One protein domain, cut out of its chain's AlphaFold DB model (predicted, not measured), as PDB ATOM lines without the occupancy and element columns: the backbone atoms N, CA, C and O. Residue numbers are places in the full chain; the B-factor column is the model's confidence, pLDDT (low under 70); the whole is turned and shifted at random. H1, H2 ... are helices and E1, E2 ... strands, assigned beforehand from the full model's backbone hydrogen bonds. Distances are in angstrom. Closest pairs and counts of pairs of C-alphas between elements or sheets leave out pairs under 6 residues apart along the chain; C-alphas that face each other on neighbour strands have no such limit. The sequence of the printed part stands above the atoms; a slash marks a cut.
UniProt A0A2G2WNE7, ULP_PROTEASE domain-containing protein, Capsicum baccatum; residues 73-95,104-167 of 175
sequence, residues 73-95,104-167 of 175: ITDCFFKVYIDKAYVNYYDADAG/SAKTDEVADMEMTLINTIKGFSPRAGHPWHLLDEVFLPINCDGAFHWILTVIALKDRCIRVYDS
ATOM      1  N   ILE A  73     -49.905  -1.999  10.370       52.00
ATOM      2  CA  ILE A  73     -48.532  -1.710   9.972       52.00
ATOM      3  C   ILE A  73     -48.645  -0.521   9.037       52.00
ATOM      4  O   ILE A  73     -49.170  -0.647   7.932       52.00
ATOM      5  N   THR A  74     -48.236   0.650   9.509       56.88
ATOM      6  CA  THR A  74     -48.192   1.822   8.645       56.88
ATOM      7  C   THR A  74     -47.099   1.617   7.602       56.88
ATOM      8  O   THR A  74     -45.980   1.222   7.930       56.88
ATOM      9  N   ASP A  75     -47.464   1.856   6.348       59.44
ATOM     10  CA  ASP A  75     -46.616   1.800   5.158       59.44
ATOM     11  C   ASP A  75     -45.283   2.567   5.340       59.44
ATOM     12  O   ASP A  75     -45.219   3.528   6.104       59.44
ATOM     13  N   CYS A  76     -44.215   2.194   4.627       56.34
ATOM     14  CA  CYS A  76     -42.931   2.914   4.669       56.34
ATOM     15  C   CYS A  76     -43.059   4.372   4.193       56.34
ATOM     16  O   CYS A  76     -42.274   5.232   4.586       56.34
ATOM     17  N   PHE A  77     -44.101   4.668   3.414       62.41
ATOM     18  CA  PHE A  77     -44.471   6.022   3.014       62.41
ATOM     19  C   PHE A  77     -45.249   6.795   4.085       62.41
ATOM     20  O   PHE A  77     -45.499   7.980   3.902       62.41
ATOM     21  N   PHE A  78     -45.600   6.185   5.222       67.94
ATOM     22  CA  PHE A  78     -46.316   6.862   6.306       67.94
ATOM     23  C   PHE A  78     -45.590   8.114   6.782       67.94
ATOM     24  O   PHE A  78     -46.214   9.159   6.936       67.94
ATOM     25  N   LYS A  79     -44.260   8.041   6.915       70.12
ATOM     26  CA  LYS A  79     -43.447   9.212   7.241       70.12
ATOM     27  C   LYS A  79     -43.570  10.302   6.173       70.12
ATOM     28  O   LYS A  79     -43.742  11.457   6.522       70.12
ATOM     29  N   VAL A  80     -43.555   9.939   4.890       74.62
ATOM     30  CA  VAL A  80     -43.713  10.891   3.775       74.62
ATOM     31  C   VAL A  80     -45.085  11.566   3.822       74.62
ATOM     32  O   VAL A  80     -45.175  12.775   3.633       74.62
ATOM     33  N   TYR A  81     -46.148  10.808   4.113       73.62
ATOM     34  CA  TYR A  81     -47.493  11.364   4.272       73.62
ATOM     35  C   TYR A  81     -47.579  12.317   5.469       73.62
ATOM     36  O   TYR A  81     -48.157  13.391   5.336       73.62
ATOM     37  N   ILE A  82     -46.968  11.964   6.605       75.38
ATOM     38  CA  ILE A  82     -46.896  12.829   7.789       75.38
ATOM     39  C   ILE A  82     -46.074  14.090   7.507       75.38
ATOM     40  O   ILE A  82     -46.545  15.181   7.802       75.38
ATOM     41  N   ASP A  83     -44.885  13.964   6.915       78.50
ATOM     42  CA  ASP A  83     -44.016  15.099   6.590       78.50
ATOM     43  C   ASP A  83     -44.735  16.064   5.631       78.50
ATOM     44  O   ASP A  83     -44.735  17.274   5.847       78.50
ATOM     45  N   LYS A  84     -45.409  15.531   4.599       80.94
ATOM     46  CA  LYS A  84     -46.164  16.339   3.630       80.94
ATOM     47  C   LYS A  84     -47.388  17.004   4.271       80.94
ATOM     48  O   LYS A  84     -47.619  18.186   4.037       80.94
ATOM     49  N   ALA A  85     -48.140  16.284   5.108       75.62
ATOM     50  CA  ALA A  85     -49.266  16.850   5.851       75.62
ATOM     51  C   ALA A  85     -48.813  17.947   6.829       75.62
ATOM     52  O   ALA A  85     -49.447  18.995   6.911       75.62
ATOM     53  N   TYR A  86     -47.688  17.738   7.517       79.56
ATOM     54  CA  TYR A  86     -47.098  18.715   8.429       79.56
ATOM     55  C   TYR A  86     -46.705  19.998   7.692       79.56
ATOM     56  O   TYR A  86     -47.142  21.074   8.085       79.56
ATOM     57  N   VAL A  87     -45.941  19.901   6.597       80.81
ATOM     58  CA  VAL A  87     -45.543  21.073   5.793       80.81
ATOM     59  C   VAL A  87     -46.770  21.846   5.308       80.81
ATOM     60  O   VAL A  87     -46.844  23.056   5.497       80.81
ATOM     61  N   ASN A  88     -47.780  21.147   4.787       77.25
ATOM     62  CA  ASN A  88     -49.011  21.782   4.319       77.25
ATOM     63  C   ASN A  88     -49.775  22.520   5.424       77.25
ATOM     64  O   ASN A  88     -50.349  23.572   5.155       77.25
ATOM     65  N   TYR A  89     -49.784  21.989   6.648       73.94
ATOM     66  CA  TYR A  89     -50.461  22.617   7.781       73.94
ATOM     67  C   TYR A  89     -49.825  23.962   8.159       73.94
ATOM     68  O   TYR A  89     -50.538  24.936   8.382       73.94
ATOM     69  N   TYR A  90     -48.492  24.041   8.188       72.44
ATOM     70  CA  TYR A  90     -47.783  25.279   8.538       72.44
ATOM     71  C   TYR A  90     -47.732  26.286   7.380       72.44
ATOM     72  O   TYR A  90     -47.865  27.487   7.611       72.44
ATOM     73  N   ASP A  91     -47.611  25.819   6.136       68.94
ATOM     74  CA  ASP A  91     -47.653  26.695   4.957       68.94
ATOM     75  C   ASP A  91     -49.048  27.298   4.722       68.94
ATOM     76  O   ASP A  91     -49.168  28.351   4.095       68.94
ATOM     77  N   ALA A  92     -50.112  26.654   5.217       62.91
ATOM     78  CA  ALA A  92     -51.468  27.202   5.179       62.91
ATOM     79  C   ALA A  92     -51.640  28.430   6.094       62.91
ATOM     80  O   ALA A  92     -52.433  29.312   5.770       62.91
ATOM     81  N   ASP A  93     -50.880  28.518   7.191       57.59
ATOM     82  CA  ASP A  93     -50.943  29.624   8.162       57.59
ATOM     83  C   ASP A  93     -50.070  30.826   7.733       57.59
ATOM     84  O   ASP A  93     -50.365  31.976   8.047       57.59
ATOM     85  N   ALA A  94     -49.022  30.577   6.934       58.41
ATOM     86  CA  ALA A  94     -48.136  31.608   6.382       58.41
ATOM     87  C   ALA A  94     -48.677  32.301   5.108       58.41
ATOM     88  O   ALA A  94     -48.096  33.282   4.647       58.41
ATOM     89  N   GLY A  95     -49.760  31.786   4.516       54.47
ATOM     90  CA  GLY A  95     -50.271  32.178   3.196       54.47
ATOM     91  C   GLY A  95     -51.573  32.984   3.201       54.47
ATOM     92  O   GLY A  95     -52.309  32.936   2.216       54.47
ATOM     93  N   SER A 104     -58.126  25.991  -4.153       56.12
ATOM     94  CA  SER A 104     -59.100  24.886  -4.150       56.12
ATOM     95  C   SER A 104     -58.446  23.532  -4.449       56.12
ATOM     96  O   SER A 104     -58.806  22.527  -3.843       56.12
ATOM     97  N   ALA A 105     -57.467  23.498  -5.357       56.22
ATOM     98  CA  ALA A 105     -56.730  22.275  -5.682       56.22
ATOM     99  C   ALA A 105     -55.810  21.856  -4.523       56.22
ATOM    100  O   ALA A 105     -55.718  20.678  -4.185       56.22
ATOM    101  N   LYS A 106     -55.185  22.835  -3.852       62.16
ATOM    102  CA  LYS A 106     -54.329  22.594  -2.684       62.16
ATOM    103  C   LYS A 106     -55.121  22.044  -1.489       62.16
ATOM    104  O   LYS A 106     -54.605  21.191  -0.772       62.16
ATOM    105  N   THR A 107     -56.367  22.482  -1.285       62.09
ATOM    106  CA  THR A 107     -57.242  21.945  -0.227       62.09
ATOM    107  C   THR A 107     -57.708  20.516  -0.502       62.09
ATOM    108  O   THR A 107     -57.718  19.707   0.426       62.09
ATOM    109  N   ASP A 108     -58.025  20.175  -1.755       67.88
ATOM    110  CA  ASP A 108     -58.418  18.808  -2.130       67.88
ATOM    111  C   ASP A 108     -57.253  17.821  -1.958       67.88
ATOM    112  O   ASP A 108     -57.432  16.735  -1.408       67.88
ATOM    113  N   GLU A 109     -56.031  18.226  -2.319       73.00
ATOM    114  CA  GLU A 109     -54.834  17.414  -2.078       73.00
ATOM    115  C   GLU A 109     -54.597  17.133  -0.585       73.00
ATOM    116  O   GLU A 109     -54.207  16.021  -0.216       73.00
ATOM    117  N   VAL A 110     -54.809  18.128   0.285       69.94
ATOM    118  CA  VAL A 110     -54.678  17.965   1.743       69.94
ATOM    119  C   VAL A 110     -55.711  16.972   2.268       69.94
ATOM    120  O   VAL A 110     -55.332  16.041   2.979       69.94
ATOM    121  N   ALA A 111     -56.976  17.099   1.862       76.00
ATOM    122  CA  ALA A 111     -58.040  16.183   2.269       76.00
ATOM    123  C   ALA A 111     -57.776  14.736   1.806       76.00
ATOM    124  O   ALA A 111     -57.929  13.791   2.586       76.00
ATOM    125  N   ASP A 112     -57.303  14.546   0.573       78.31
ATOM    126  CA  ASP A 112     -56.936  13.226   0.047       78.31
ATOM    127  C   ASP A 112     -55.753  12.603   0.802       78.31
ATOM    128  O   ASP A 112     -55.728  11.392   1.072       78.31
ATOM    129  N   MET A 113     -54.773  13.419   1.196       75.31
ATOM    130  CA  MET A 113     -53.650  12.976   2.023       75.31
ATOM    131  C   MET A 113     -54.090  12.595   3.434       75.31
ATOM    132  O   MET A 113     -53.679  11.541   3.924       75.31
ATOM    133  N   GLU A 114     -54.951  13.388   4.067       75.00
ATOM    134  CA  GLU A 114     -55.533  13.074   5.373       75.00
ATOM    135  C   GLU A 114     -56.330  11.768   5.326       75.00
ATOM    136  O   GLU A 114     -56.141  10.888   6.170       75.00
ATOM    137  N   MET A 115     -57.163  11.576   4.301       79.06
ATOM    138  CA  MET A 115     -57.926  10.341   4.110       79.06
ATOM    139  C   MET A 115     -57.015   9.135   3.873       79.06
ATOM    140  O   MET A 115     -57.231   8.064   4.449       79.06
ATOM    141  N   THR A 116     -55.954   9.299   3.080       77.12
ATOM    142  CA  THR A 116     -54.933   8.263   2.857       77.12
ATOM    143  C   THR A 116     -54.210   7.908   4.157       77.12
ATOM    144  O   THR A 116     -53.991   6.724   4.446       77.12
ATOM    145  N   LEU A 117     -53.889   8.907   4.980       74.81
ATOM    146  CA  LEU A 117     -53.268   8.728   6.286       74.81
ATOM    147  C   LEU A 117     -54.203   7.976   7.239       74.81
ATOM    148  O   LEU A 117     -53.805   6.962   7.807       74.81
ATOM    149  N   ILE A 118     -55.466   8.396   7.343       74.44
ATOM    150  CA  ILE A 118     -56.497   7.743   8.162       74.44
ATOM    151  C   ILE A 118     -56.700   6.291   7.728       74.44
ATOM    152  O   ILE A 118     -56.753   5.395   8.572       74.44
ATOM    153  N   ASN A 119     -56.782   6.027   6.425       74.56
ATOM    154  CA  ASN A 119     -56.928   4.673   5.897       74.56
ATOM    155  C   ASN A 119     -55.690   3.818   6.179       74.56
ATOM    156  O   ASN A 119     -55.820   2.640   6.505       74.56
ATOM    157  N   THR A 120     -54.494   4.404   6.141       71.50
ATOM    158  CA  THR A 120     -53.251   3.722   6.528       71.50
ATOM    159  C   THR A 120     -53.224   3.402   8.025       71.50
ATOM    160  O   THR A 120     -52.948   2.262   8.395       71.50
ATOM    161  N   ILE A 121     -53.609   4.352   8.887       68.50
ATOM    162  CA  ILE A 121     -53.727   4.171  10.347       68.50
ATOM    163  C   ILE A 121     -54.788   3.124  10.699       68.50
ATOM    164  O   ILE A 121     -54.619   2.355  11.637       68.50
ATOM    165  N   LYS A 122     -55.889   3.056   9.952       66.62
ATOM    166  CA  LYS A 122     -56.927   2.035  10.152       66.62
ATOM    167  C   LYS A 122     -56.554   0.671   9.554       66.62
ATOM    168  O   LYS A 122     -57.304  -0.288   9.724       66.62
ATOM    169  N   GLY A 123     -55.410   0.562   8.874       62.22
ATOM    170  CA  GLY A 123     -54.960  -0.669   8.220       62.22
ATOM    171  C   GLY A 123     -55.741  -1.021   6.947       62.22
ATOM    172  O   GLY A 123     -55.735  -2.177   6.530       62.22
ATOM    173  N   PHE A 124     -56.423  -0.048   6.337       66.62
ATOM    174  CA  PHE A 124     -57.150  -0.180   5.070       66.62
ATOM    175  C   PHE A 124     -56.293   0.144   3.834       66.62
ATOM    176  O   PHE A 124     -56.753  -0.044   2.711       66.62
ATOM    177  N   SER A 125     -55.055   0.620   4.016       65.44
ATOM    178  CA  SER A 125     -54.159   0.962   2.904       65.44
ATOM    179  C   SER A 125     -53.489  -0.277   2.272       65.44
ATOM    180  O   SER A 125     -52.971  -1.125   3.004       65.44
ATOM    181  N   PRO A 126     -53.415  -0.379   0.926       54.69
ATOM    182  CA  PRO A 126     -52.855  -1.542   0.220       54.69
ATOM    183  C   PRO A 126     -51.344  -1.772   0.398       54.69
ATOM    184  O   PRO A 126     -50.847  -2.842   0.053       54.69
ATOM    185  N   ARG A 127     -50.586  -0.780   0.885       55.16
ATOM    186  CA  ARG A 127     -49.109  -0.774   0.830       55.16
ATOM    187  C   ARG A 127     -48.403  -1.313   2.086       55.16
ATOM    188  O   ARG A 127     -47.185  -1.232   2.199       55.16
ATOM    189  N   ALA A 128     -49.132  -1.954   2.999       53.22
ATOM    190  CA  ALA A 128     -48.635  -2.467   4.286       53.22
ATOM    191  C   ALA A 128     -47.683  -3.700   4.217       53.22
ATOM    192  O   ALA A 128     -47.660  -4.521   5.133       53.22
ATOM    193  N   GLY A 129     -46.912  -3.877   3.135       52.56
ATOM    194  CA  GLY A 129     -46.198  -5.127   2.825       52.56
ATOM    195  C   GLY A 129     -44.673  -5.124   2.997       52.56
ATOM    196  O   GLY A 129     -44.052  -6.175   2.816       52.56
ATOM    197  N   HIS A 130     -44.042  -3.988   3.311       54.75
ATOM    198  CA  HIS A 130     -42.580  -3.934   3.364       54.75
ATOM    199  C   HIS A 130     -42.009  -4.689   4.579       54.75
ATOM    200  O   HIS A 130     -42.464  -4.498   5.711       54.75
ATOM    201  N   PRO A 131     -40.980  -5.534   4.378       58.16
ATOM    202  CA  PRO A 131     -40.319  -6.215   5.474       58.16
ATOM    203  C   PRO A 131     -39.683  -5.257   6.480       58.16
ATOM    204  O   PRO A 131     -38.820  -4.461   6.130       58.16
ATOM    205  N   TRP A 132     -40.015  -5.425   7.760       61.31
ATOM    206  CA  TRP A 132     -39.547  -4.576   8.868       61.31
ATOM    207  C   TRP A 132     -38.022  -4.532   9.015       61.31
ATOM    208  O   TRP A 132     -37.479  -3.621   9.618       61.31
ATOM    209  N   HIS A 133     -37.314  -5.526   8.475       60.09
ATOM    210  CA  HIS A 133     -35.854  -5.581   8.515       60.09
ATOM    211  C   HIS A 133     -35.166  -4.693   7.467       60.09
ATOM    212  O   HIS A 133     -33.940  -4.630   7.476       60.09
ATOM    213  N   LEU A 134     -35.932  -4.092   6.551       65.06
ATOM    214  CA  LEU A 134     -35.451  -3.134   5.553       65.06
ATOM    215  C   LEU A 134     -35.715  -1.681   5.973       65.06
ATOM    216  O   LEU A 134     -35.376  -0.771   5.226       65.06
ATOM    217  N   LEU A 135     -36.350  -1.466   7.128       65.50
ATOM    218  CA  LEU A 135     -36.743  -0.149   7.617       65.50
ATOM    219  C   LEU A 135     -35.908   0.218   8.846       65.50
ATOM    220  O   LEU A 135     -35.625  -0.641   9.680       65.50
ATOM    221  N   ASP A 136     -35.544   1.492   8.963       70.19
ATOM    222  CA  ASP A 136     -34.838   2.021  10.137       70.19
ATOM    223  C   ASP A 136     -35.803   2.432  11.257       70.19
ATOM    224  O   ASP A 136     -35.444   2.394  12.433       70.19
ATOM    225  N   GLU A 137     -37.041   2.788  10.902       73.69
ATOM    226  CA  GLU A 137     -38.071   3.265  11.821       73.69
ATOM    227  C   GLU A 137     -39.416   2.604  11.530       73.69
ATOM    228  O   GLU A 137     -39.793   2.412  10.371       73.69
ATOM    229  N   VAL A 138     -40.159   2.279  12.589       73.06
ATOM    230  CA  VAL A 138     -41.506   1.725  12.473       73.06
ATOM    231  C   VAL A 138     -42.496   2.524  13.299       73.06
ATOM    232  O   VAL A 138     -42.291   2.730  14.492       73.06
ATOM    233  N   PHE A 139     -43.581   2.945  12.658       74.50
ATOM    234  CA  PHE A 139     -44.608   3.796  13.242       74.50
ATOM    235  C   PHE A 139     -45.811   2.950  13.678       74.50
ATOM    236  O   PHE A 139     -46.305   2.095  12.944       74.50
ATOM    237  N   LEU A 140     -46.257   3.153  14.912       77.62
ATOM    238  CA  LEU A 140     -47.403   2.484  15.515       77.62
ATOM    239  C   LEU A 140     -48.342   3.561  16.072       77.62
ATOM    240  O   LEU A 140     -48.148   4.020  17.202       77.62
ATOM    241  N   PRO A 141     -49.339   3.997  15.287       72.69
ATOM    242  CA  PRO A 141     -50.386   4.882  15.769       72.69
ATOM    243  C   PRO A 141     -51.374   4.086  16.631       72.69
ATOM    244  O   PRO A 141     -51.972   3.108  16.181       72.69
ATOM    245  N   ILE A 142     -51.549   4.508  17.879       76.19
ATOM    246  CA  ILE A 142     -52.477   3.931  18.847       76.19
ATOM    247  C   ILE A 142     -53.585   4.955  19.076       76.19
ATOM    248  O   ILE A 142     -53.325   6.068  19.532       76.19
ATOM    249  N   ASN A 143     -54.819   4.575  18.748       76.81
ATOM    250  CA  ASN A 143     -56.000   5.329  19.150       76.81
ATOM    251  C   ASN A 143     -56.376   4.905  20.571       76.81
ATOM    252  O   ASN A 143     -56.605   3.718  20.812       76.81
ATOM    253  N   CYS A 144     -56.424   5.849  21.502       76.06
ATOM    254  CA  CYS A 144     -56.936   5.598  22.838       76.06
ATOM    255  C   CYS A 144     -58.450   5.838  22.843       76.06
ATOM    256  O   CYS A 144     -58.903   6.966  22.643       76.06
ATOM    257  N   ASP A 145     -59.211   4.763  23.067       58.34
ATOM    258  CA  ASP A 145     -60.673   4.721  22.950       58.34
ATOM    259  C   ASP A 145     -61.368   5.884  23.685       58.34
ATOM    260  O   ASP A 145     -61.556   5.865  24.901       58.34
ATOM    261  N   GLY A 146     -61.790   6.886  22.903       56.94
ATOM    262  CA  GLY A 146     -62.888   7.792  23.248       56.94
ATOM    263  C   GLY A 146     -62.622   9.296  23.160       56.94
ATOM    264  O   GLY A 146     -63.591  10.048  23.121       56.94
ATOM    265  N   ALA A 147     -61.371   9.767  23.106       61.00
ATOM    266  CA  ALA A 147     -61.083  11.193  23.333       61.00
ATOM    267  C   ALA A 147     -60.126  11.840  22.319       61.00
ATOM    268  O   ALA A 147     -59.222  12.544  22.745       61.00
ATOM    269  N   PHE A 148     -60.263  11.590  21.006       67.31
ATOM    270  CA  PHE A 148     -59.357  12.145  19.970       67.31
ATOM    271  C   PHE A 148     -57.863  12.081  20.360       67.31
ATOM    272  O   PHE A 148     -57.058  12.918  19.963       67.31
ATOM    273  N   HIS A 149     -57.505  11.087  21.173       77.44
ATOM    274  CA  HIS A 149     -56.220  10.990  21.834       77.44
ATOM    275  C   HIS A 149     -55.437   9.925  21.093       77.44
ATOM    276  O   HIS A 149     -55.752   8.733  21.128       77.44
ATOM    277  N   TRP A 150     -54.444  10.402  20.361       77.81
ATOM    278  CA  TRP A 150     -53.549   9.583  19.573       77.81
ATOM    279  C   TRP A 150     -52.176   9.551  20.215       77.81
ATOM    280  O   TRP A 150     -51.600  10.595  20.537       77.81
ATOM    281  N   ILE A 151     -51.648   8.340  20.343       80.00
ATOM    282  CA  ILE A 151     -50.268   8.098  20.730       80.00
ATOM    283  C   ILE A 151     -49.559   7.491  19.524       80.00
ATOM    284  O   ILE A 151     -49.910   6.406  19.067       80.00
ATOM    285  N   LEU A 152     -48.551   8.178  18.999       81.25
ATOM    286  CA  LEU A 152     -47.687   7.658  17.950       81.25
ATOM    287  C   LEU A 152     -46.419   7.091  18.583       81.25
ATOM    288  O   LEU A 152     -45.574   7.825  19.089       81.25
ATOM    289  N   THR A 153     -46.271   5.772  18.539       83.94
ATOM    290  CA  THR A 153     -45.042   5.097  18.964       83.94
ATOM    291  C   THR A 153     -44.138   4.876  17.754       83.94
ATOM    292  O   THR A 153     -44.563   4.274  16.773       83.94
ATOM    293  N   VAL A 154     -42.892   5.341  17.809       79.19
ATOM    294  CA  VAL A 154     -41.875   5.154  16.769       79.19
ATOM    295  C   VAL A 154     -40.764   4.267  17.305       79.19
ATOM    296  O   VAL A 154     -40.035   4.642  18.219       79.19
ATOM    297  N   ILE A 155     -40.626   3.087  16.719       80.12
ATOM    298  CA  ILE A 155     -39.577   2.123  17.026       80.12
ATOM    299  C   ILE A 155     -38.415   2.389  16.064       80.12
ATOM    300  O   ILE A 155     -38.489   1.999  14.900       80.12
ATOM    301  N   ALA A 156     -37.355   3.055  16.526       79.38
ATOM    302  CA  ALA A 156     -36.137   3.252  15.742       79.38
ATOM    303  C   ALA A 156     -35.222   2.036  15.931       79.38
ATOM    304  O   ALA A 156     -34.599   1.848  16.979       79.38
ATOM    305  N   LEU A 157     -35.167   1.175  14.917       71.88
ATOM    306  CA  LEU A 157     -34.411  -0.077  14.937       71.88
ATOM    307  C   LEU A 157     -32.902   0.175  14.918       71.88
ATOM    308  O   LEU A 157     -32.154  -0.546  15.580       71.88
ATOM    309  N   LYS A 158     -32.466   1.212  14.196       73.69
ATOM    310  CA  LYS A 158     -31.062   1.624  14.122       73.69
ATOM    311  C   LYS A 158     -30.549   2.146  15.464       73.69
ATOM    312  O   LYS A 158     -29.513   1.691  15.942       73.69
ATOM    313  N   ASP A 159     -31.322   3.030  16.087       78.31
ATOM    314  CA  ASP A 159     -30.963   3.685  17.352       78.31
ATOM    315  C   ASP A 159     -31.375   2.862  18.583       78.31
ATOM    316  O   ASP A 159     -31.122   3.265  19.717       78.31
ATOM    317  N   ARG A 160     -32.018   1.705  18.363       78.56
ATOM    318  CA  ARG A 160     -32.540   0.796  19.397       78.56
ATOM    319  C   ARG A 160     -33.395   1.518  20.438       78.56
ATOM    320  O   ARG A 160     -33.330   1.217  21.629       78.56
ATOM    321  N   CYS A 161     -34.213   2.465  19.990       80.12
ATOM    322  CA  CYS A 161     -35.029   3.295  20.865       80.12
ATOM    323  C   CYS A 161     -36.510   3.234  20.482       80.12
ATOM    324  O   CYS A 161     -36.880   2.958  19.339       80.12
ATOM    325  N   ILE A 162     -37.369   3.476  21.470       81.69
ATOM    326  CA  ILE A 162     -38.805   3.653  21.273       81.69
ATOM    327  C   ILE A 162     -39.123   5.091  21.664       81.69
ATOM    328  O   ILE A 162     -38.939   5.477  22.817       81.69
ATOM    329  N   ARG A 163     -39.583   5.882  20.697       84.00
ATOM    330  CA  ARG A 163     -40.073   7.246  20.906       84.00
ATOM    331  C   ARG A 163     -41.589   7.199  20.986       84.00
ATOM    332  O   ARG A 163     -42.220   6.500  20.200       84.00
ATOM    333  N   VAL A 164     -42.176   7.927  21.923       82.25
ATOM    334  CA  VAL A 164     -43.628   7.995  22.094       82.25
ATOM    335  C   VAL A 164     -44.030   9.453  21.986       82.25
ATOM    336  O   VAL A 164     -43.540  10.286  22.744       82.25
ATOM    337  N   TYR A 165     -44.896   9.751  21.026       82.12
ATOM    338  CA  TYR A 165     -45.471  11.069  20.816       82.12
ATOM    339  C   TYR A 165     -46.930  11.019  21.228       82.12
ATOM    340  O   TYR A 165     -47.696  10.211  20.705       82.12
ATOM    341  N   ASP A 166     -47.308  11.879  22.158       83.12
ATOM    342  CA  ASP A 166     -48.675  11.994  22.634       83.12
ATOM    343  C   ASP A 166     -49.280  13.314  22.122       83.12
ATOM    344  O   ASP A 166     -48.781  14.409  22.394       83.12
ATOM    345  N   SER A 167     -50.368  13.199  21.358       72.31
ATOM    346  CA  SER A 167     -51.133  14.333  20.817       72.31
ATOM    347  C   SER A 167     -51.720  15.270  21.884       72.31
ATOM    348  O   SER A 167     -51.992  16.429  21.586       72.31
TER     349      SER A 167
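This is residues 73 to 95 and 104 to 167 of the 175 residues of the protein "ULP_PROTEASE domain-containing protein" of Capsicum baccatum (UniProt A0A2G2WNE7). Two helices, H1 and H2, lie side by side and run opposite ways, and one end of each meets a small sheet of three strands, E1, E2 and E3. The helices reach the sheet with only the first residues of H1 and the last residues of H2, and a long loop, residues 122 to 136, joins H2 to E1. The printed part has 87 residues, with two named helices followed by three named strands, a mixed class of helices and strands. The sheet, in the order E1, E2, E3, is antiparallel and forms a meander, each strand the antiparallel neighbour of the one before. The whole is only just compact, close to loose, with a radius of gyration of the C-alphas of 14.1 A and spans of 41 by 28 by 25 A.

Go first to H1, residues 78 to 93, and H2, residues 104 to 121. They touch, closest at the C-alphas of Tyr 81 and Leu 117, 6.7 A apart, and run opposite ways at a steep tilt of 36 degrees, only just past shallow. In H2 every O i to N i+4 pair is within hydrogen-bond range; in H1, 11 of 12 are. Next look at E1, residues 137 to 144, E2, residues 149 to 156, and E3, residues 161 to 166. E1 and E2 form a hairpin, antiparallel at 161 degrees, with N 140 and O 153 at 2.8 A, within hydrogen-bond range. E2 and E3 form another hairpin, antiparallel at 164 degrees, with N 154 and O 163 at 2.7 A, within hydrogen-bond range. H1 only grazes the sheet, with residues 78 to 79; its closest C-alphas to E1 are those of Phe 78 and Phe 139, 7.8 A apart. H2 also only grazes it, with residues 120 to 121; the C-alphas of Ile 121 and Pro 141, the closest of H2 and E1, are 6.4 A apart.

Find C-alpha 78 at (-46.316, 6.862, 6.306), where H1 begins; it runs 23.3 A to C-alpha 93. H2 runs 25.8 A from C-alpha 104 at (-59.100, 24.886, -4.150) to C-alpha 121. E1 measures 22.0 A, E2 22.4 A and E3 16.3 A, and E3 ends at C-alpha 166 at (-48.675, 11.994, 22.634).

The two C-alphas farthest apart are those of Ser 104 and Arg 160, at 42.9 A. Residues 96 to 103 are cut out, and C-alphas 95 and 104 stand 13.6 A apart across the cut. The link from H2 to E1 is long, with 15 residues; those from E1 to E2 and from E2 to E3 are tight. The mean pLDDT of the printed part is 70.2, and 36 residues are under 70, among them residues 73 to 78 and 121 to 135.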